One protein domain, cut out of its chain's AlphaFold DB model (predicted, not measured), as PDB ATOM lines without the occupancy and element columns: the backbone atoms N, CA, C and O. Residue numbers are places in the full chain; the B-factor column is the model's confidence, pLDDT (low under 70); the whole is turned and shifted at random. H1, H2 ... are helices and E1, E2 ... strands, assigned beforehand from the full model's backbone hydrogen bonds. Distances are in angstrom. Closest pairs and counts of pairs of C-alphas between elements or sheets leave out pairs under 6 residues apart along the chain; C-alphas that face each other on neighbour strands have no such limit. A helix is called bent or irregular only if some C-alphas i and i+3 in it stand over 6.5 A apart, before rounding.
ATOM      1  N   GLU A  36      -0.279  62.287 -40.634       65.06
ATOM      2  CA  GLU A  36       0.101  60.969 -40.119       65.06
ATOM      3  C   GLU A  36      -0.825  60.540 -38.960       65.06
ATOM      4  O   GLU A  36      -1.199  59.375 -38.837       65.06
ATOM      5  N   GLN A  37      -1.311  61.531 -38.210       69.31
ATOM      6  CA  GLN A  37      -2.310  61.439 -37.151       69.31
ATOM      7  C   GLN A  37      -3.658  60.836 -37.587       69.31
ATOM      8  O   GLN A  37      -4.198  60.003 -36.865       69.31
ATOM      9  N   GLU A  38      -4.205  61.186 -38.755       70.31
ATOM     10  CA  GLU A  38      -5.497  60.660 -39.235       70.31
ATOM     11  C   GLU A  38      -5.388  59.171 -39.583       70.31
ATOM     12  O   GLU A  38      -6.265  58.359 -39.270       70.31
ATOM     13  N   ARG A  39      -4.255  58.794 -40.184       70.12
ATOM     14  CA  ARG A  39      -3.949  57.405 -40.520       70.12
ATOM     15  C   ARG A  39      -3.693  56.573 -39.267       70.12
ATOM     16  O   ARG A  39      -4.195  55.453 -39.179       70.12
ATOM     17  N   ILE A  40      -2.947  57.118 -38.306       77.44
ATOM     18  CA  ILE A  40      -2.738  56.487 -36.998       77.44
ATOM     19  C   ILE A  40      -4.077  56.328 -36.275       77.44
ATOM     20  O   ILE A  40      -4.335  55.248 -35.758       77.44
ATOM     21  N   GLY A  41      -4.959  57.331 -36.306       78.88
ATOM     22  CA  GLY A  41      -6.295  57.262 -35.708       78.88
ATOM     23  C   GLY A  41      -7.156  56.145 -36.303       78.88
ATOM     24  O   GLY A  41      -7.717  55.339 -35.561       78.88
ATOM     25  N   GLY A  42      -7.194  56.027 -37.634       79.56
ATOM     26  CA  GLY A  42      -7.909  54.941 -38.314       79.56
ATOM     27  C   GLY A  42      -7.343  53.552 -37.995       79.56
ATOM     28  O   GLY A  42      -8.107  52.628 -37.714       79.56
ATOM     29  N   ILE A  43      -6.013  53.402 -37.979       80.19
ATOM     30  CA  ILE A  43      -5.347  52.144 -37.596       80.19
ATOM     31  C   ILE A  43      -5.612  51.818 -36.125       80.19
ATOM     32  O   ILE A  43      -5.885  50.667 -35.801       80.19
ATOM     33  N   PHE A  44      -5.561  52.814 -35.244       86.06
ATOM     34  CA  PHE A  44      -5.795  52.650 -33.816       86.06
ATOM     35  C   PHE A  44      -7.231  52.211 -33.531       86.06
ATOM     36  O   PHE A  44      -7.435  51.263 -32.781       86.06
ATOM     37  N   LEU A  45      -8.224  52.833 -34.175       83.50
ATOM     38  CA  LEU A  45      -9.632  52.439 -34.060       83.50
ATOM     39  C   LEU A  45      -9.879  51.028 -34.605       83.50
ATOM     40  O   LEU A  45     -10.604  50.253 -33.983       83.50
ATOM     41  N   LEU A  46      -9.243  50.667 -35.724       82.25
ATOM     42  CA  LEU A  46      -9.311  49.308 -36.266       82.25
ATOM     43  C   LEU A  46      -8.688  48.302 -35.291       82.25
ATOM     44  O   LEU A  46      -9.314  47.298 -34.956       82.25
ATOM     45  N   ALA A  47      -7.484  48.585 -34.790       85.50
ATOM     46  CA  ALA A  47      -6.785  47.741 -33.826       85.50
ATOM     47  C   ALA A  47      -7.576  47.595 -32.518       85.50
ATOM     48  O   ALA A  47      -7.675  46.493 -31.982       85.50
ATOM     49  N   ALA A  48      -8.196  48.676 -32.040       85.88
ATOM     50  CA  ALA A  48      -9.084  48.653 -30.886       85.88
ATOM     51  C   ALA A  48     -10.309  47.763 -31.143       85.88
ATOM     52  O   ALA A  48     -10.635  46.935 -30.295       85.88
ATOM     53  N   GLY A  49     -10.942  47.856 -32.318       83.62
ATOM     54  CA  GLY A  49     -12.052  46.978 -32.707       83.62
ATOM     55  C   GLY A  49     -11.657  45.495 -32.734       83.62
ATOM     56  O   GLY A  49     -12.370  44.646 -32.193       83.62
ATOM     57  N   VAL A  50     -10.476  45.178 -33.272       83.62
ATOM     58  CA  VAL A  50      -9.922  43.812 -33.267       83.62
ATOM     59  C   VAL A  50      -9.618  43.336 -31.841       83.62
ATOM     60  O   VAL A  50      -9.950  42.205 -31.487       83.62
ATOM     61  N   LEU A  51      -9.049  44.191 -30.989       85.94
ATOM     62  CA  LEU A  51      -8.752  43.862 -29.592       85.94
ATOM     63  C   LEU A  51     -10.026  43.613 -28.772       85.94
ATOM     64  O   LEU A  51     -10.102  42.654 -28.001       85.94
ATOM     65  N   PHE A  52     -11.057  44.438 -28.966       82.44
ATOM     66  CA  PHE A  52     -12.372  44.217 -28.363       82.44
ATOM     67  C   PHE A  52     -13.001  42.905 -28.842       82.44
ATOM     68  O   PHE A  52     -13.621  42.190 -28.054       82.44
ATOM     69  N   SER A  53     -12.778  42.538 -30.102       80.31
ATOM     70  CA  SER A  53     -13.231  41.261 -30.652       80.31
ATOM     71  C   SER A  53     -12.484  40.065 -30.051       80.31
ATOM     72  O   SER A  53     -13.097  39.070 -29.673       80.31
ATOM     73  N   LEU A  54     -11.176  40.173 -29.814       80.31
ATOM     74  CA  LEU A  54     -10.408  39.157 -29.077       80.31
ATOM     75  C   LEU A  54     -10.941  38.933 -27.652       80.31
ATOM     76  O   LEU A  54     -10.968  37.805 -27.162       80.31
ATOM     77  N   ARG A  55     -11.438  39.980 -26.985       80.25
ATOM     78  CA  ARG A  55     -12.107  39.829 -25.682       80.25
ATOM     79  C   ARG A  55     -13.392  38.999 -25.789       80.25
ATOM     80  O   ARG A  55     -13.693  38.223 -24.881       80.25
ATOM     81  N   PHE A  56     -14.122  39.128 -26.896       73.50
ATOM     82  CA  PHE A  56     -15.288  38.295 -27.186       73.50
ATOM     83  C   PHE A  56     -14.902  36.822 -27.372       73.50
ATOM     84  O   PHE A  56     -15.566  35.947 -26.818       73.50
ATOM     85  N   PHE A  57     -13.774  36.544 -28.035       74.94
ATOM     86  CA  PHE A  57     -13.238  35.185 -28.160       74.94
ATOM     87  C   PHE A  57     -12.999  34.512 -26.800       74.94
ATOM     88  O   PHE A  57     -13.392  33.365 -26.602       74.94
ATOM     89  N   GLY A  58     -12.430  35.232 -25.828       74.12
ATOM     90  CA  GLY A  58     -12.251  34.704 -24.470       74.12
ATOM     91  C   GLY A  58     -13.575  34.343 -23.782       74.12
ATOM     92  O   GLY A  58     -13.674  33.308 -23.122       74.12
ATOM     93  N   ARG A  59     -14.624  35.155 -23.979       73.94
ATOM     94  CA  ARG A  59     -15.973  34.879 -23.453       73.94
ATOM     95  C   ARG A  59     -16.609  33.663 -24.139       73.94
ATOM     96  O   ARG A  59     -17.207  32.834 -23.455       73.94
ATOM     97  N   LEU A  60     -16.446  33.542 -25.457       70.94
ATOM     98  CA  LEU A  60     -16.892  32.391 -26.246       70.94
ATOM     99  C   LEU A  60     -16.219  31.100 -25.760       70.94
ATOM    100  O   LEU A  60     -16.899  30.121 -25.467       70.94
ATOM    101  N   TYR A  61     -14.897  31.131 -25.589       72.69
ATOM    102  CA  TYR A  61     -14.119  30.001 -25.087       72.69
ATOM    103  C   TYR A  61     -14.557  29.572 -23.681       72.69
ATOM    104  O   TYR A  61     -14.741  28.383 -23.435       72.69
ATOM    105  N   GLY A  62     -14.790  30.524 -22.772       70.50
ATOM    106  CA  GLY A  62     -15.293  30.226 -21.426       70.50
ATOM    107  C   GLY A  62     -16.674  29.561 -21.429       70.50
ATOM    108  O   GLY A  62     -16.901  28.616 -20.677       70.50
ATOM    109  N   MET A  63     -17.585  29.996 -22.306       67.50
ATOM    110  CA  MET A  63     -18.893  29.345 -22.448       67.50
ATOM    111  C   MET A  63     -18.787  27.947 -23.060       67.50
ATOM    112  O   MET A  63     -19.454  27.041 -22.572       67.50
ATOM    113  N   ILE A  64     -17.920  27.748 -24.057       69.19
ATOM    114  CA  ILE A  64     -17.645  26.413 -24.614       69.19
ATOM    115  C   ILE A  64     -17.112  25.485 -23.516       69.19
ATOM    116  O   ILE A  64     -17.590  24.367 -23.386       69.19
ATOM    117  N   GLN A  65     -16.175  25.940 -22.680       67.62
ATOM    118  CA  GLN A  65     -15.670  25.136 -21.559       67.62
ATOM    119  C   GLN A  65     -16.774  24.771 -20.553       67.62
ATOM    120  O   GLN A  65     -16.793  23.647 -20.068       67.62
ATOM    121  N   ASN A  66     -17.722  25.675 -20.286       66.00
ATOM    122  CA  ASN A  66     -18.871  25.397 -19.415       66.00
ATOM    123  C   ASN A  66     -19.921  24.465 -20.052       66.00
ATOM    124  O   ASN A  66     -20.698  23.841 -19.325       66.00
ATOM    125  N   LEU A  67     -19.955  24.371 -21.387       68.25
ATOM    126  CA  LEU A  67     -20.848  23.482 -22.135       68.25
ATOM    127  C   LEU A  67     -20.439  22.005 -21.999       68.25
ATOM    128  O   LEU A  67     -21.287  21.114 -22.031       68.25
ATOM    129  N   TYR A  68     -19.142  21.747 -21.820       64.94
ATOM    130  CA  TYR A  68     -18.596  20.405 -21.665       64.94
ATOM    131  C   TYR A  68     -18.422  20.052 -20.189       64.94
ATOM    132  O   TYR A  68     -17.681  20.709 -19.461       64.94
ATOM    133  N   ILE A  69     -19.052  18.964 -19.748       64.56
ATOM    134  CA  ILE A  69     -18.725  18.357 -18.457       64.56
ATOM    135  C   ILE A  69     -17.679  17.271 -18.709       64.56
ATOM    136  O   ILE A  69     -17.800  16.451 -19.623       64.56
ATOM    137  N   TYR A  70     -16.639  17.254 -17.882       59.12
ATOM    138  CA  TYR A  70     -15.710  16.134 -17.817       59.12
ATOM    139  C   TYR A  70     -16.292  15.059 -16.899       59.12
ATOM    140  O   TYR A  70     -16.255  15.196 -15.678       59.12
ATOM    141  N   VAL A  71     -16.831  13.987 -17.483       58.62
ATOM    142  CA  VAL A  71     -17.208  12.776 -16.739       58.62
ATOM    143  C   VAL A  71     -16.103  11.744 -16.975       58.62
ATOM    144  O   VAL A  71     -16.048  11.075 -18.008       58.62
ATOM    145  N   GLY A  72     -15.146  11.674 -16.045       67.69
ATOM    146  CA  GLY A  72     -13.931  10.869 -16.209       67.69
ATOM    147  C   GLY A  72     -12.990  11.439 -17.282       67.69
ATOM    148  O   GLY A  72     -12.616  12.606 -17.223       67.69
ATOM    149  N   GLN A  73     -12.593  10.618 -18.265       58.75
ATOM    150  CA  GLN A  73     -11.640  10.987 -19.332       58.75
ATOM    151  C   GLN A  73     -12.315  11.384 -20.663       58.75
ATOM    152  O   GLN A  73     -11.630  11.699 -21.637       58.75
ATOM    153  N   LYS A  74     -13.654  11.363 -20.730       49.50
ATOM    154  CA  LYS A  74     -14.428  11.699 -21.935       49.50
ATOM    155  C   LYS A  74     -15.160  13.031 -21.747       49.50
ATOM    156  O   LYS A  74     -15.779  13.269 -20.713       49.50
ATOM    157  N   ARG A  75     -15.087  13.896 -22.764       55.47
ATOM    158  CA  ARG A  75     -15.882  15.130 -22.851       55.47
ATOM    159  C   ARG A  75     -17.309  14.757 -23.248       55.47
ATOM    160  O   ARG A  75     -17.499  14.234 -24.342       55.47
ATOM    161  N   MET A  76     -18.276  15.016 -22.374       57.53
ATOM    162  CA  MET A  76     -19.700  14.855 -22.676       57.53
ATOM    163  C   MET A  76     -20.361  16.232 -22.724       57.53
ATOM    164  O   MET A  76     -20.042  17.114 -21.920       57.53
ATOM    165  N   LEU A  77     -21.240  16.426 -23.707       64.19
ATOM    166  CA  LEU A  77     -22.053  17.632 -23.816       64.19
ATOM    167  C   LEU A  77     -23.053  17.622 -22.652       64.19
ATOM    168  O   LEU A  77     -23.680  16.594 -22.400       64.19
ATOM    169  N   ARG A  78     -23.168  18.724 -21.906       61.34
ATOM    170  CA  ARG A  78     -24.166  18.834 -20.835       61.34
ATOM    171  C   ARG A  78     -25.560  18.783 -21.470       61.34
ATOM    172  O   ARG A  78     -25.911  19.709 -22.192       61.34
ATOM    173  N   GLU A  79     -26.337  17.732 -21.200       52.66
ATOM    174  CA  GLU A  79     -27.694  17.560 -21.758       52.66
ATOM    175  C   GLU A  79     -28.644  18.710 -21.378       52.66
ATOM    176  O   GLU A  79     -29.534  19.058 -22.147       52.66
ATOM    177  N   ASP A  80     -28.391  19.374 -20.246       52.31
ATOM    178  CA  ASP A  80     -29.190  20.505 -19.750       52.31
ATOM    179  C   ASP A  80     -28.814  21.855 -20.384       52.31
ATOM    180  O   ASP A  80     -29.396  22.892 -20.054       52.31
ATOM    181  N   ALA A  81     -27.778  21.888 -21.223       52.09
ATOM    182  CA  ALA A  81     -27.297  23.121 -21.816       52.09
ATOM    183  C   ALA A  81     -27.854  23.269 -23.230       52.09
ATOM    184  O   ALA A  81     -27.304  22.739 -24.195       52.09
ATOM    185  N   GLU A  82     -28.930  24.049 -23.357       55.00
ATOM    186  CA  GLU A  82     -29.355  24.556 -24.658       55.00
ATOM    187  C   GLU A  82     -28.160  25.239 -25.326       55.00
ATOM    188  O   GLU A  82     -27.593  26.202 -24.794       55.00
ATOM    189  N   VAL A  83     -27.758  24.730 -26.493       55.62
ATOM    190  CA  VAL A  83     -26.730  25.363 -27.313       55.62
ATOM    191  C   VAL A  83     -27.228  26.771 -27.616       55.62
ATOM    192  O   VAL A  83     -28.140  26.961 -28.421       55.62
ATOM    193  N   ALA A  84     -26.672  27.769 -26.923       59.28
ATOM    194  CA  ALA A  84     -27.079  29.149 -27.112       59.28
ATOM    195  C   ALA A  84     -26.943  29.474 -28.603       59.28
ATOM    196  O   ALA A  84     -25.861  29.337 -29.183       59.28
ATOM    197  N   ALA A  85     -28.064  29.852 -29.223       62.91
ATOM    198  CA  ALA A  85     -28.099  30.165 -30.641       62.91
ATOM    199  C   ALA A  85     -26.998  31.185 -30.942       62.91
ATOM    200  O   ALA A  85     -26.914  32.225 -30.283       62.91
ATOM    201  N   PHE A  86     -26.165  30.895 -31.940       63.34
ATOM    202  CA  PHE A  86     -25.047  31.746 -32.351       63.34
ATOM    203  C   PHE A  86     -25.453  33.225 -32.526       63.34
ATOM    204  O   PHE A  86     -24.689  34.126 -32.188       63.34
ATOM    205  N   GLY A  87     -26.705  33.485 -32.927       61.31
ATOM    206  CA  GLY A  87     -27.284  34.830 -33.009       61.31
ATOM    207  C   GLY A  87     -27.362  35.593 -31.676       61.31
ATOM    208  O   GLY A  87     -27.128  36.797 -31.663       61.31
ATOM    209  N   ARG A  88     -27.610  34.918 -30.542       64.62
ATOM    210  CA  ARG A  88     -27.531  35.537 -29.202       64.62
ATOM    211  C   ARG A  88     -26.087  35.809 -28.782       64.62
ATOM    212  O   ARG A  88     -25.840  36.748 -28.036       64.62
ATOM    213  N   LEU A  89     -25.139  35.012 -29.275       64.44
ATOM    214  CA  LEU A  89     -23.711  35.221 -29.042       64.44
ATOM    215  C   LEU A  89     -23.203  36.448 -29.803       64.44
ATOM    216  O   LEU A  89     -22.555  37.304 -29.211       64.44
ATOM    217  N   ILE A  90     -23.521  36.559 -31.094       68.62
ATOM    218  CA  ILE A  90     -23.095  37.683 -31.945       68.62
ATOM    219  C   ILE A  90     -23.738  39.012 -31.532       68.62
ATOM    220  O   ILE A  90     -23.226  40.082 -31.873       68.62
ATOM    221  N   GLN A  91     -24.835  38.974 -30.777       67.38
ATOM    222  CA  GLN A  91     -25.546  40.171 -30.357       67.38
ATOM    223  C   GLN A  91     -24.613  41.125 -29.584       67.38
ATOM    224  O   GLN A  91     -24.156  40.842 -28.479       67.38
ATOM    225  N   GLY A  92     -24.312  42.274 -30.196       68.94
ATOM    226  CA  GLY A  92     -23.418  43.293 -29.638       68.94
ATOM    227  C   GLY A  92     -21.964  43.243 -30.130       68.94
ATOM    228  O   GLY A  92     -21.212  44.172 -29.839       68.94
ATOM    229  N   HIS A  93     -21.566  42.244 -30.927       72.88
ATOM    230  CA  HIS A  93     -20.223  42.173 -31.526       72.88
ATOM    231  C   HIS A  93     -19.925  43.357 -32.463       72.88
ATOM    232  O   HIS A  93     -18.782  43.778 -32.607       72.88
ATOM    233  N   TRP A  94     -20.964  43.934 -33.068       73.31
ATOM    234  CA  TRP A  94     -20.836  45.011 -34.051       73.31
ATOM    235  C   TRP A  94     -20.660  46.396 -33.404       73.31
ATOM    236  O   TRP A  94     -20.171  47.323 -34.046       73.31
ATOM    237  N   VAL A  95     -21.007  46.538 -32.118       81.06
ATOM    238  CA  VAL A  95     -20.920  47.792 -31.346       81.06
ATOM    239  C   VAL A  95     -19.521  48.430 -31.372       81.06
ATOM    240  O   VAL A  95     -19.440  49.625 -31.660       81.06
ATOM    241  N   PRO A  96     -18.407  47.702 -31.140       77.94
ATOM    242  CA  PRO A  96     -17.063  48.287 -31.198       77.94
ATOM    243  C   PRO A  96     -16.638  48.764 -32.595       77.94
ATOM    244  O   PRO A  96     -15.718  49.573 -32.696       77.94
ATOM    245  N   TYR A  97     -17.299  48.317 -33.667       77.31
ATOM    246  CA  TYR A  97     -16.993  48.744 -35.035       77.31
ATOM    247  C   TYR A  97     -17.723  50.033 -35.438       77.31
ATOM    248  O   TYR A  97     -17.261  50.742 -36.333       77.31
ATOM    249  N   ILE A  98     -18.812  50.392 -34.749       83.81
ATOM    250  CA  ILE A  98     -19.553  51.647 -34.962       83.81
ATOM    251  C   ILE A  98     -18.638  52.886 -34.926       83.81
ATOM    252  O   ILE A  98     -18.670  53.652 -35.892       83.81
ATOM    253  N   PRO A  99     -17.792  53.110 -33.896       84.00
ATOM    254  CA  PRO A  99     -16.924  54.290 -33.857       84.00
ATOM    255  C   PRO A  99     -15.898  54.313 -34.996       84.00
ATOM    256  O   PRO A  99     -15.559  55.391 -35.477       84.00
ATOM    257  N   PHE A 100     -15.436  53.151 -35.471       80.06
ATOM    258  CA  PHE A 100     -14.520  53.060 -36.609       80.06
ATOM    259  C   PHE A 100     -15.189  53.510 -37.916       80.06
ATOM    260  O   PHE A 100     -14.650  54.363 -38.623       80.06
ATOM    261  N   PHE A 101     -16.387  53.000 -38.220       80.69
ATOM    262  CA  PHE A 101     -17.130  53.428 -39.410       80.69
ATOM    263  C   PHE A 101     -17.538  54.901 -39.329       80.69
ATOM    264  O   PHE A 101     -17.417  55.626 -40.316       80.69
ATOM    265  N   LEU A 102     -17.955  55.368 -38.149       87.06
ATOM    266  CA  LEU A 102     -18.312  56.767 -37.930       87.06
ATOM    267  C   LEU A 102     -17.102  57.687 -38.134       87.06
ATOM    268  O   LEU A 102     -17.220  58.701 -38.818       87.06
ATOM    269  N   PHE A 103     -15.925  57.305 -37.631       83.06
ATOM    270  CA  PHE A 103     -14.678  58.032 -37.872       83.06
ATOM    271  C   PHE A 103     -14.344  58.130 -39.367       83.06
ATOM    272  O   PHE A 103     -14.030  59.218 -39.849       83.06
ATOM    273  N   LEU A 104     -14.476  57.035 -40.126       78.69
ATOM    274  CA  LEU A 104     -14.250  57.046 -41.577       78.69
ATOM    275  C   LEU A 104     -15.235  57.958 -42.324       78.69
ATOM    276  O   LEU A 104     -14.824  58.669 -43.242       78.69
ATOM    277  N   ILE A 105     -16.511  57.972 -41.927       82.56
ATOM    278  CA  ILE A 105     -17.536  58.848 -42.520       82.56
ATOM    279  C   ILE A 105     -17.230  60.319 -42.224       82.56
ATOM    280  O   ILE A 105     -17.260  61.150 -43.134       82.56
ATOM    281  N   VAL A 106     -16.901  60.645 -40.971       83.88
ATOM    282  CA  VAL A 106     -16.532  62.010 -40.566       83.88
ATOM    283  C   VAL A 106     -15.294  62.473 -41.328       83.88
ATOM    284  O   VAL A 106     -15.287  63.590 -41.840       83.88
ATOM    285  N   MET A 107     -14.286  61.610 -41.475       74.69
ATOM    286  CA  MET A 107     -13.091  61.917 -42.260       74.69
ATOM    287  C   MET A 107     -13.424  62.157 -43.729       74.69
ATOM    288  O   MET A 107     -13.002  63.173 -44.279       74.69
ATOM    289  N   ALA A 108     -14.235  61.301 -44.354       76.88
ATOM    290  CA  ALA A 108     -14.675  61.500 -45.733       76.88
ATOM    291  C   ALA A 108     -15.402  62.847 -45.912       76.88
ATOM    292  O   ALA A 108     -15.128  63.577 -46.867       76.88
ATOM    293  N   PHE A 109     -16.273  63.219 -44.968       79.06
ATOM    294  CA  PHE A 109     -16.978  64.501 -45.000       79.06
ATOM    295  C   PHE A 109     -16.044  65.692 -44.757       79.06
ATOM    296  O   PHE A 109     -16.176  66.721 -45.418       79.06
ATOM    297  N   TYR A 110     -15.074  65.559 -43.850       75.06
ATOM    298  CA  TYR A 110     -14.076  66.592 -43.583       75.06
ATOM    299  C   TYR A 110     -13.208  66.853 -44.813       75.06
ATOM    300  O   TYR A 110     -13.053  68.003 -45.215       75.06
ATOM    301  N   HIS A 111     -12.736  65.795 -45.478       70.69
ATOM    302  CA  HIS A 111     -11.968  65.894 -46.720       70.69
ATOM    303  C   HIS A 111     -12.804  66.524 -47.842       70.69
ATOM    304  O   HIS A 111     -12.330  67.413 -48.550       70.69
ATOM    305  N   TYR A 112     -14.073  66.122 -47.969       68.75
ATOM    306  CA  TYR A 112     -14.999  66.693 -48.946       68.75
ATOM    307  C   TYR A 112     -15.269  68.187 -48.688       68.75
ATOM    308  O   TYR A 112     -15.213  69.005 -49.606       68.75
ATOM    309  N   SER A 113     -15.508  68.564 -47.431       68.31
ATOM    310  CA  SER A 113     -15.765  69.945 -47.009       68.31
ATOM    311  C   SER A 113     -14.519  70.825 -47.120       68.31
ATOM    312  O   SER A 113     -14.608  71.955 -47.600       68.31
ATOM    313  N   TYR A 114     -13.344  70.307 -46.750       66.31
ATOM    314  CA  TYR A 114     -12.060  70.982 -46.933       66.31
ATOM    315  C   TYR A 114     -11.777  71.224 -48.415       66.31
ATOM    316  O   TYR A 114     -11.377  72.322 -48.789       66.31
ATOM    317  N   TYR A 115     -12.061  70.253 -49.281       62.97
ATOM    318  CA  TYR A 115     -11.968  70.444 -50.725       62.97
ATOM    319  C   TYR A 115     -12.966  71.500 -51.229       62.97
ATOM    320  O   TYR A 115     -12.611  72.371 -52.020       62.97
ATOM    321  N   TYR A 116     -14.202  71.493 -50.735       62.03
ATOM    322  CA  TYR A 116     -15.209  72.478 -51.138       62.03
ATOM    323  C   TYR A 116     -14.894  73.904 -50.639       62.03
ATOM    324  O   TYR A 116     -15.172  74.879 -51.331       62.03
ATOM    325  N   ARG A 117     -14.284  74.045 -49.453       61.34
ATOM    326  CA  ARG A 117     -13.953  75.337 -48.813       61.34
ATOM    327  C   ARG A 117     -12.563  75.875 -49.160       61.34
ATOM    328  O   ARG A 117     -12.386  77.084 -49.268       61.34
ATOM    329  N   GLY A 118     -11.575  74.997 -49.316       52.81
ATOM    330  CA  GLY A 118     -10.176  75.332 -49.602       52.81
ATOM    331  C   GLY A 118      -9.931  75.733 -51.056       52.81
ATOM    332  O   GLY A 118      -8.868  76.247 -51.408       52.81
ATOM    333  N   THR A 119     -10.924  75.563 -51.923       48.94
ATOM    334  CA  THR A 119     -10.807  75.880 -53.338       48.94
ATOM    335  C   THR A 119     -11.160  77.347 -53.627       48.94
ATOM    336  O   THR A 119     -12.036  77.674 -54.420       48.94
ATOM    337  N   LYS A 120     -10.253  78.246 -53.203       47.19
ATOM    338  CA  LYS A 120      -9.833  79.379 -54.067       47.19
ATOM    339  C   LYS A 120      -9.174  78.894 -55.383       47.19
ATOM    340  O   LYS A 120      -8.683  79.688 -56.178       47.19
ATOM    341  N   SER A 121      -9.190  77.586 -55.653       49.19
ATOM    342  CA  SER A 121      -8.749  76.930 -56.878       49.19
ATOM    343  C   SER A 121      -9.789  76.926 -58.002       49.19
ATOM    344  O   SER A 121      -9.498  76.323 -59.031       49.19
ATOM    345  N   ILE A 122     -10.958  77.577 -57.883       50.22
ATOM    346  CA  ILE A 122     -11.853  77.790 -59.045       50.22
ATOM    347  C   ILE A 122     -11.062  78.363 -60.237       50.22
ATOM    348  O   ILE A 122     -11.283  77.973 -61.384       50.22
ATOM    349  N   TYR A 123     -10.066  79.213 -59.969       49.44
ATOM    350  CA  TYR A 123      -9.185  79.761 -61.000       49.44
ATOM    351  C   TYR A 123      -8.056  78.809 -61.447       49.44
ATOM    352  O   TYR A 123      -7.710  78.812 -62.626       49.44
ATOM    353  N   LEU A 124      -7.522  77.950 -60.569       51.62
ATOM    354  CA  LEU A 124      -6.466  76.979 -60.913       51.62
ATOM    355  C   LEU A 124      -7.025  75.735 -61.641       51.62
ATOM    356  O   LEU A 124      -6.388  75.185 -62.536       51.62
ATOM    357  N   MET A 125      -8.256  75.327 -61.320       46.00
ATOM    358  CA  MET A 125      -8.943  74.172 -61.914       46.00
ATOM    359  C   MET A 125      -9.469  74.432 -63.326       46.00
ATOM    360  O   MET A 125      -9.704  73.482 -64.067       46.00
ATOM    361  N   ARG A 126      -9.597  75.698 -63.752       52.16
ATOM    362  CA  ARG A 126      -9.984  76.036 -65.133       52.16
ATOM    363  C   ARG A 126      -8.934  75.582 -66.171       52.16
ATOM    364  O   ARG A 126      -9.276  75.476 -67.343       52.16
ATOM    365  N   ARG A 127      -7.691  75.276 -65.757       52.53
ATOM    366  CA  ARG A 127      -6.597  74.791 -66.628       52.53
ATOM    367  C   ARG A 127      -6.331  73.281 -66.588       52.53
ATOM    368  O   ARG A 127      -5.603  72.805 -67.453       52.53
ATOM    369  N   LEU A 128      -6.885  72.524 -65.637       54.84
ATOM    370  CA  LEU A 128      -6.710  71.066 -65.624       54.84
ATOM    371  C   LEU A 128      -7.820  70.403 -66.466       54.84
ATOM    372  O   LEU A 128      -8.997  70.562 -66.143       54.84
ATOM    373  N   PRO A 129      -7.484  69.639 -67.522       47.72
ATOM    374  CA  PRO A 129      -8.461  69.073 -68.459       47.72
ATOM    375  C   PRO A 129      -9.317  67.934 -67.875       47.72
ATOM    376  O   PRO A 129     -10.199  67.424 -68.557       47.72
ATOM    377  N   ALA A 130      -9.109  67.537 -66.615       55.41
ATOM    378  CA  ALA A 130      -9.807  66.422 -65.984       55.41
ATOM    379  C   ALA A 130     -10.480  66.865 -64.673       55.41
ATOM    380  O   ALA A 130      -9.908  66.788 -63.589       55.41
ATOM    381  N   LYS A 131     -11.728  67.334 -64.774       51.72
ATOM    382  CA  LYS A 131     -12.515  67.891 -63.655       51.72
ATOM    383  C   LYS A 131     -13.009  66.833 -62.647       51.72
ATOM    384  O   LYS A 131     -13.491  67.194 -61.583       51.72
ATOM    385  N   GLY A 132     -12.892  65.540 -62.974       53.31
ATOM    386  CA  GLY A 132     -13.470  64.431 -62.198       53.31
ATOM    387  C   GLY A 132     -12.483  63.516 -61.462       53.31
ATOM    388  O   GLY A 132     -12.912  62.711 -60.645       53.31
ATOM    389  N   VAL A 133     -11.172  63.620 -61.705       55.94
ATOM    390  CA  VAL A 133     -10.178  62.703 -61.097       55.94
ATOM    391  C   VAL A 133      -9.862  63.028 -59.636       55.94
ATOM    392  O   VAL A 133      -9.565  62.131 -58.858       55.94
ATOM    393  N   LEU A 134      -9.983  64.295 -59.242       55.66
ATOM    394  CA  LEU A 134      -9.676  64.769 -57.889       55.66
ATOM    395  C   LEU A 134     -10.694  64.306 -56.827       55.66
ATOM    396  O   LEU A 134     -10.259  63.720 -55.836       55.66
ATOM    397  N   PRO A 135     -12.024  64.473 -57.010       56.22
ATOM    398  CA  PRO A 135     -12.990  63.939 -56.047       56.22
ATOM    399  C   PRO A 135     -12.990  62.405 -56.029       56.22
ATOM    400  O   PRO A 135     -13.132  61.807 -54.968       56.22
ATOM    401  N   ALA A 136     -12.765  61.762 -57.181       60.12
ATOM    402  CA  ALA A 136     -12.670  60.307 -57.268       60.12
ATOM    403  C   ALA A 136     -11.487  59.749 -56.461       60.12
ATOM    404  O   ALA A 136     -11.619  58.692 -55.851       60.12
ATOM    405  N   SER A 137     -10.360  60.463 -56.415       60.72
ATOM    406  CA  SER A 137      -9.217  60.093 -55.580       60.72
ATOM    407  C   SER A 137      -9.491  60.311 -54.090       60.72
ATOM    408  O   SER A 137      -9.305  59.384 -53.314       60.72
ATOM    409  N   CYS A 138     -10.050  61.456 -53.681       62.03
ATOM    410  CA  CYS A 138     -10.357  61.702 -52.263       62.03
ATOM    411  C   CYS A 138     -11.392  60.734 -51.668       62.03
ATOM    412  O   CYS A 138     -11.394  60.520 -50.460       62.03
ATOM    413  N   VAL A 139     -12.268  60.148 -52.490       62.94
ATOM    414  CA  VAL A 139     -13.228  59.119 -52.054       62.94
ATOM    415  C   VAL A 139     -12.599  57.721 -52.061       62.94
ATOM    416  O   VAL A 139     -13.018  56.857 -51.292       62.94
ATOM    417  N   ARG A 140     -11.568  57.480 -52.877       66.69
ATOM    418  CA  ARG A 140     -10.944  56.157 -53.020       66.69
ATOM    419  C   ARG A 140     -10.238  55.705 -51.746       66.69
ATOM    420  O   ARG A 140     -10.354  54.537 -51.386       66.69
ATOM    421  N   GLU A 141      -9.566  56.611 -51.048       66.19
ATOM    422  CA  GLU A 141      -8.911  56.338 -49.768       66.19
ATOM    423  C   GLU A 141      -9.880  55.919 -48.644       66.19
ATOM    424  O   GLU A 141      -9.682  54.835 -48.082       66.19
ATOM    425  N   PRO A 142     -10.936  56.691 -48.308       73.75
ATOM    426  CA  PRO A 142     -11.903  56.280 -47.294       73.75
ATOM    427  C   PRO A 142     -12.682  55.032 -47.721       73.75
ATOM    428  O   PRO A 142     -12.953  54.177 -46.879       73.75
ATOM    429  N   LEU A 143     -12.962  54.859 -49.019       78.25
ATOM    430  CA  LEU A 143     -13.578  53.636 -49.539       78.25
ATOM    431  C   LEU A 143     -12.676  52.413 -49.323       78.25
ATOM    432  O   LEU A 143     -13.152  51.356 -48.915       78.25
ATOM    433  N   PHE A 144     -11.367  52.554 -49.547       78.44
ATOM    434  CA  PHE A 144     -10.404  51.485 -49.284       78.44
ATOM    435  C   PHE A 144     -10.304  51.176 -47.785       78.44
ATOM    436  O   PHE A 144     -10.215  50.010 -47.405       78.44
ATOM    437  N   GLY A 145     -10.381  52.200 -46.927       78.19
ATOM    438  CA  GLY A 145     -10.456  52.038 -45.474       78.19
ATOM    439  C   GLY A 145     -11.706  51.276 -45.021       78.19
ATOM    440  O   GLY A 145     -11.597  50.338 -44.230       78.19
ATOM    441  N   MET A 146     -12.876  51.616 -45.571       81.06
ATOM    442  CA  MET A 146     -14.129  50.897 -45.310       81.06
ATOM    443  C   MET A 146     -14.062  49.449 -45.799       81.06
ATOM    444  O   MET A 146     -14.429  48.541 -45.058       81.06
ATOM    445  N   ALA A 147     -13.549  49.221 -47.012       84.81
ATOM    446  CA  ALA A 147     -13.399  47.882 -47.579       84.81
ATOM    447  C   ALA A 147     -12.446  47.011 -46.745       84.81
ATOM    448  O   ALA A 147     -12.758  45.858 -46.458       84.81
ATOM    449  N   ALA A 148     -11.313  47.569 -46.304       84.31
ATOM    450  CA  ALA A 148     -10.377  46.872 -45.430       84.31
ATOM    451  C   ALA A 148     -11.006  46.541 -44.066       84.31
ATOM    452  O   ALA A 148     -10.871  45.416 -43.591       84.31
ATOM    453  N   GLY A 149     -11.731  47.486 -43.458       82.88
ATOM    454  CA  GLY A 149     -12.443  47.255 -42.199       82.88
ATOM    455  C   GLY A 149     -13.517  46.172 -42.314       82.88
ATOM    456  O   GLY A 149     -13.565  45.271 -41.480       82.88
ATOM    457  N   ALA A 150     -14.323  46.208 -43.379       85.38
ATOM    458  CA  ALA A 150     -15.335  45.191 -43.665       85.38
ATOM    459  C   ALA A 150     -14.714  43.806 -43.908       85.38
ATOM    460  O   ALA A 150     -15.233  42.807 -43.415       85.38
ATOM    461  N   ALA A 151     -13.579  43.739 -44.610       88.06
ATOM    462  CA  ALA A 151     -12.860  42.487 -44.835       88.06
ATOM    463  C   ALA A 151     -12.326  41.881 -43.528       88.06
ATOM    464  O   ALA A 151     -12.477  40.682 -43.302       88.06
ATOM    465  N   VAL A 152     -11.735  42.700 -42.649       86.75
ATOM    466  CA  VAL A 152     -11.255  42.248 -41.330       86.75
ATOM    467  C   VAL A 152     -12.416  41.759 -40.469       86.75
ATOM    468  O   VAL A 152     -12.323  40.698 -39.858       86.75
ATOM    469  N   PHE A 153     -13.513  42.513 -40.446       84.50
ATOM    470  CA  PHE A 153     -14.726  42.152 -39.722       84.50
ATOM    471  C   PHE A 153     -15.306  40.811 -40.202       84.50
ATOM    472  O   PHE A 153     -15.486  39.899 -39.399       84.50
ATOM    473  N   GLY A 154     -15.495  40.643 -41.515       85.56
ATOM    474  CA  GLY A 154     -16.011  39.396 -42.086       85.56
ATOM    475  C   GLY A 154     -15.082  38.199 -41.860       85.56
ATOM    476  O   GLY A 154     -15.549  37.095 -41.588       85.56
ATOM    477  N   LEU A 155     -13.761  38.404 -41.905       88.19
ATOM    478  CA  LEU A 155     -12.793  37.349 -41.599       88.19
ATOM    479  C   LEU A 155     -12.882  36.897 -40.132       88.19
ATOM    480  O   LEU A 155     -12.783  35.701 -39.855       88.19
ATOM    481  N   LEU A 156     -13.082  37.834 -39.199       84.94
ATOM    482  CA  LEU A 156     -13.287  37.511 -37.786       84.94
ATOM    483  C   LEU A 156     -14.600  36.754 -37.557       84.94
ATOM    484  O   LEU A 156     -14.595  35.759 -36.833       84.94
ATOM    485  N   GLU A 157     -15.699  37.174 -38.189       81.94
ATOM    486  CA  GLU A 157     -16.978  36.460 -38.096       81.94
ATOM    487  C   GLU A 157     -16.865  35.026 -38.626       81.94
ATOM    488  O   GLU A 157     -17.318  34.091 -37.962       81.94
ATOM    489  N   LEU A 158     -16.194  34.828 -39.766       86.06
ATOM    490  CA  LEU A 158     -15.929  33.495 -40.315       86.06
ATOM    491  C   LEU A 158     -15.078  32.639 -39.374       86.06
ATOM    492  O   LEU A 158     -15.369  31.456 -39.197       86.06
ATOM    493  N   LEU A 159     -14.055  33.222 -38.743       86.00
ATOM    494  CA  LEU A 159     -13.252  32.527 -37.738       86.00
ATOM    495  C   LEU A 159     -14.105  32.096 -36.543       86.00
ATOM    496  O   LEU A 159     -14.023  30.942 -36.125       86.00
ATOM    497  N   TYR A 160     -14.950  32.978 -36.005       80.88
ATOM    498  CA  TYR A 160     -15.823  32.632 -34.880       80.88
ATOM    499  C   TYR A 160     -16.866  31.585 -35.250       80.88
ATOM    500  O   TYR A 160     -17.111  30.675 -34.458       80.88
ATOM    501  N   TYR A 161     -17.431  31.670 -36.450       79.62
ATOM    502  CA  TYR A 161     -18.360  30.671 -36.960       79.62
ATOM    503  C   TYR A 161     -17.682  29.310 -37.158       79.62
ATOM    504  O   TYR A 161     -18.209  28.290 -36.725       79.62
ATOM    505  N   GLY A 162     -16.472  29.283 -37.724       82.31
ATOM    506  CA  GLY A 162     -15.688  28.056 -37.873       82.31
ATOM    507  C   GLY A 162     -15.339  27.416 -36.528       82.31
ATOM    508  O   GLY A 162     -15.487  26.208 -36.359       82.31
ATOM    509  N   ILE A 163     -14.943  28.221 -35.539       79.06
ATOM    510  CA  ILE A 163     -14.669  27.735 -34.178       79.06
ATOM    511  C   ILE A 163     -15.950  27.214 -33.521       79.06
ATOM    512  O   ILE A 163     -15.907  26.176 -32.867       79.06
ATOM    513  N   TYR A 164     -17.083  27.889 -33.718       75.31
ATOM    514  CA  TYR A 164     -18.382  27.434 -33.227       75.31
ATOM    515  C   TYR A 164     -18.783  26.083 -33.840       75.31
ATOM    516  O   TYR A 164     -19.168  25.187 -33.098       75.31
ATOM    517  N   LEU A 165     -18.607  25.894 -35.154       76.38
ATOM    518  CA  LEU A 165     -18.875  24.618 -35.833       76.38
ATOM    519  C   LEU A 165     -17.936  23.485 -35.396       76.38
ATOM    520  O   LEU A 165     -18.359  22.340 -35.306       76.38
ATOM    521  N   LEU A 166     -16.663  23.777 -35.124       74.69
ATOM    522  CA  LEU A 166     -15.730  22.775 -34.595       74.69
ATOM    523  C   LEU A 166     -16.034  22.421 -33.133       74.69
ATOM    524  O   LEU A 166     -15.818  21.286 -32.710       74.69
ATOM    525  N   ALA A 167     -16.488  23.401 -32.350       69.31
ATOM    526  CA  ALA A 167     -16.784  23.240 -30.931       69.31
ATOM    527  C   ALA A 167     -18.160  22.625 -30.667       69.31
ATOM    528  O   ALA A 167     -18.338  22.022 -29.613       69.31
ATOM    529  N   VAL A 168     -19.120  22.772 -31.577       66.25
ATOM    530  CA  VAL A 168     -20.414  22.088 -31.540       66.25
ATOM    531  C   VAL A 168     -20.339  20.967 -32.573       66.25
ATOM    532  O   VAL A 168     -20.600  21.224 -33.747       66.25
TER     533      VAL A 168
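Overview. This is residues 36 to 168 of the 172 residues of an uncharacterized protein of bacterium D16-50 (UniProt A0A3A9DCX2). The model is a long, thin rod of three long helices, H1, H3 and H5, that run nearly along one direction, with H1 and H3 shifted lengthwise so that they overlap only in part while H5 runs beside both. A small hairpin of two strands, E1 and E2, caps one end; at the other end residues 116 to 133, with the short helix H4, stick out as a loop. The printed part has 133 residues with five named helices and two named strands, in the order H1, E1, E2, H2, H3, H4, H5; the sheet, E1 - E2, is antiparallel, and the class is mostly helix. The whole is extended, with a radius of gyration of the C-alphas of 22.9 A and spans of 82 by 24 by 21 A.

Along the chain. The sheet is made of E1, residues 68 to 71, and E2, residues 74 to 77. Before it comes H1, residues 36 to 67, 46.6 A long, from C-alpha 36 at (0.101, 60.969, -40.119). After it come H2, residues 86 to 90, and H3, residues 95 to 118, 34.7 A long. H3 is irregular, but only just: C-alphas 96 and 99 are 6.6 A apart. H4 is residues 122 to 125. H5, residues 133 to 167, is the longest helix, 50.1 A, with a kink of 27 degrees near residue 140; it ends at C-alpha 167 at (-16.784, 23.240, -30.931).

Arrangement. E1 and E2 form a hairpin, antiparallel at 137 degrees, with N 69 and O 76 at 3.0 A and N 76 and O 69 at 3.1 A, within hydrogen-bond range. H1, H3 and H5 form an up and down bundle, each running against the one before it. Residues 42 to 52 of H1 touch H3, closest at the C-alphas of Gly 49 and Pro 96, 5.4 A apart, at a shallow tilt of 13 degrees, opposite ways. Residues 101 to 112 of H3 touch H5, closest at the C-alphas of Ala 108 and Pro 142, 6.1 A apart, at a shallow tilt of 5 degrees, opposite ways. H1 and H5 only just touch, with 3 pairs of C-alphas within 8 A, the closest those of Leu 46 and Gly 149 at 7.0 A; they run the same way at a shallow tilt of 13 degrees. H2 is close to but not clearly touching H1, its closest C-alphas being those of Leu 89 and Leu 60, 7.9 A apart. H4 is apart from H1, H3 and H5. Every O i to N i+4 pair is within hydrogen-bond range in H1 and H2, against 18 of 20 in H3 and 29 of 31 in H5; H4 is too short for such a pair, and its O i to N i+3 pair is not within range.

Size, cuts and confidence. The two C-alphas farthest apart, those of Gly 72 and Tyr 123, are 82.3 A apart. The printed part has no cut, and no link is long. The mean pLDDT of the printed part is 70.2; 64 residues are under 70, among them residues 63 to 92 and 112 to 141.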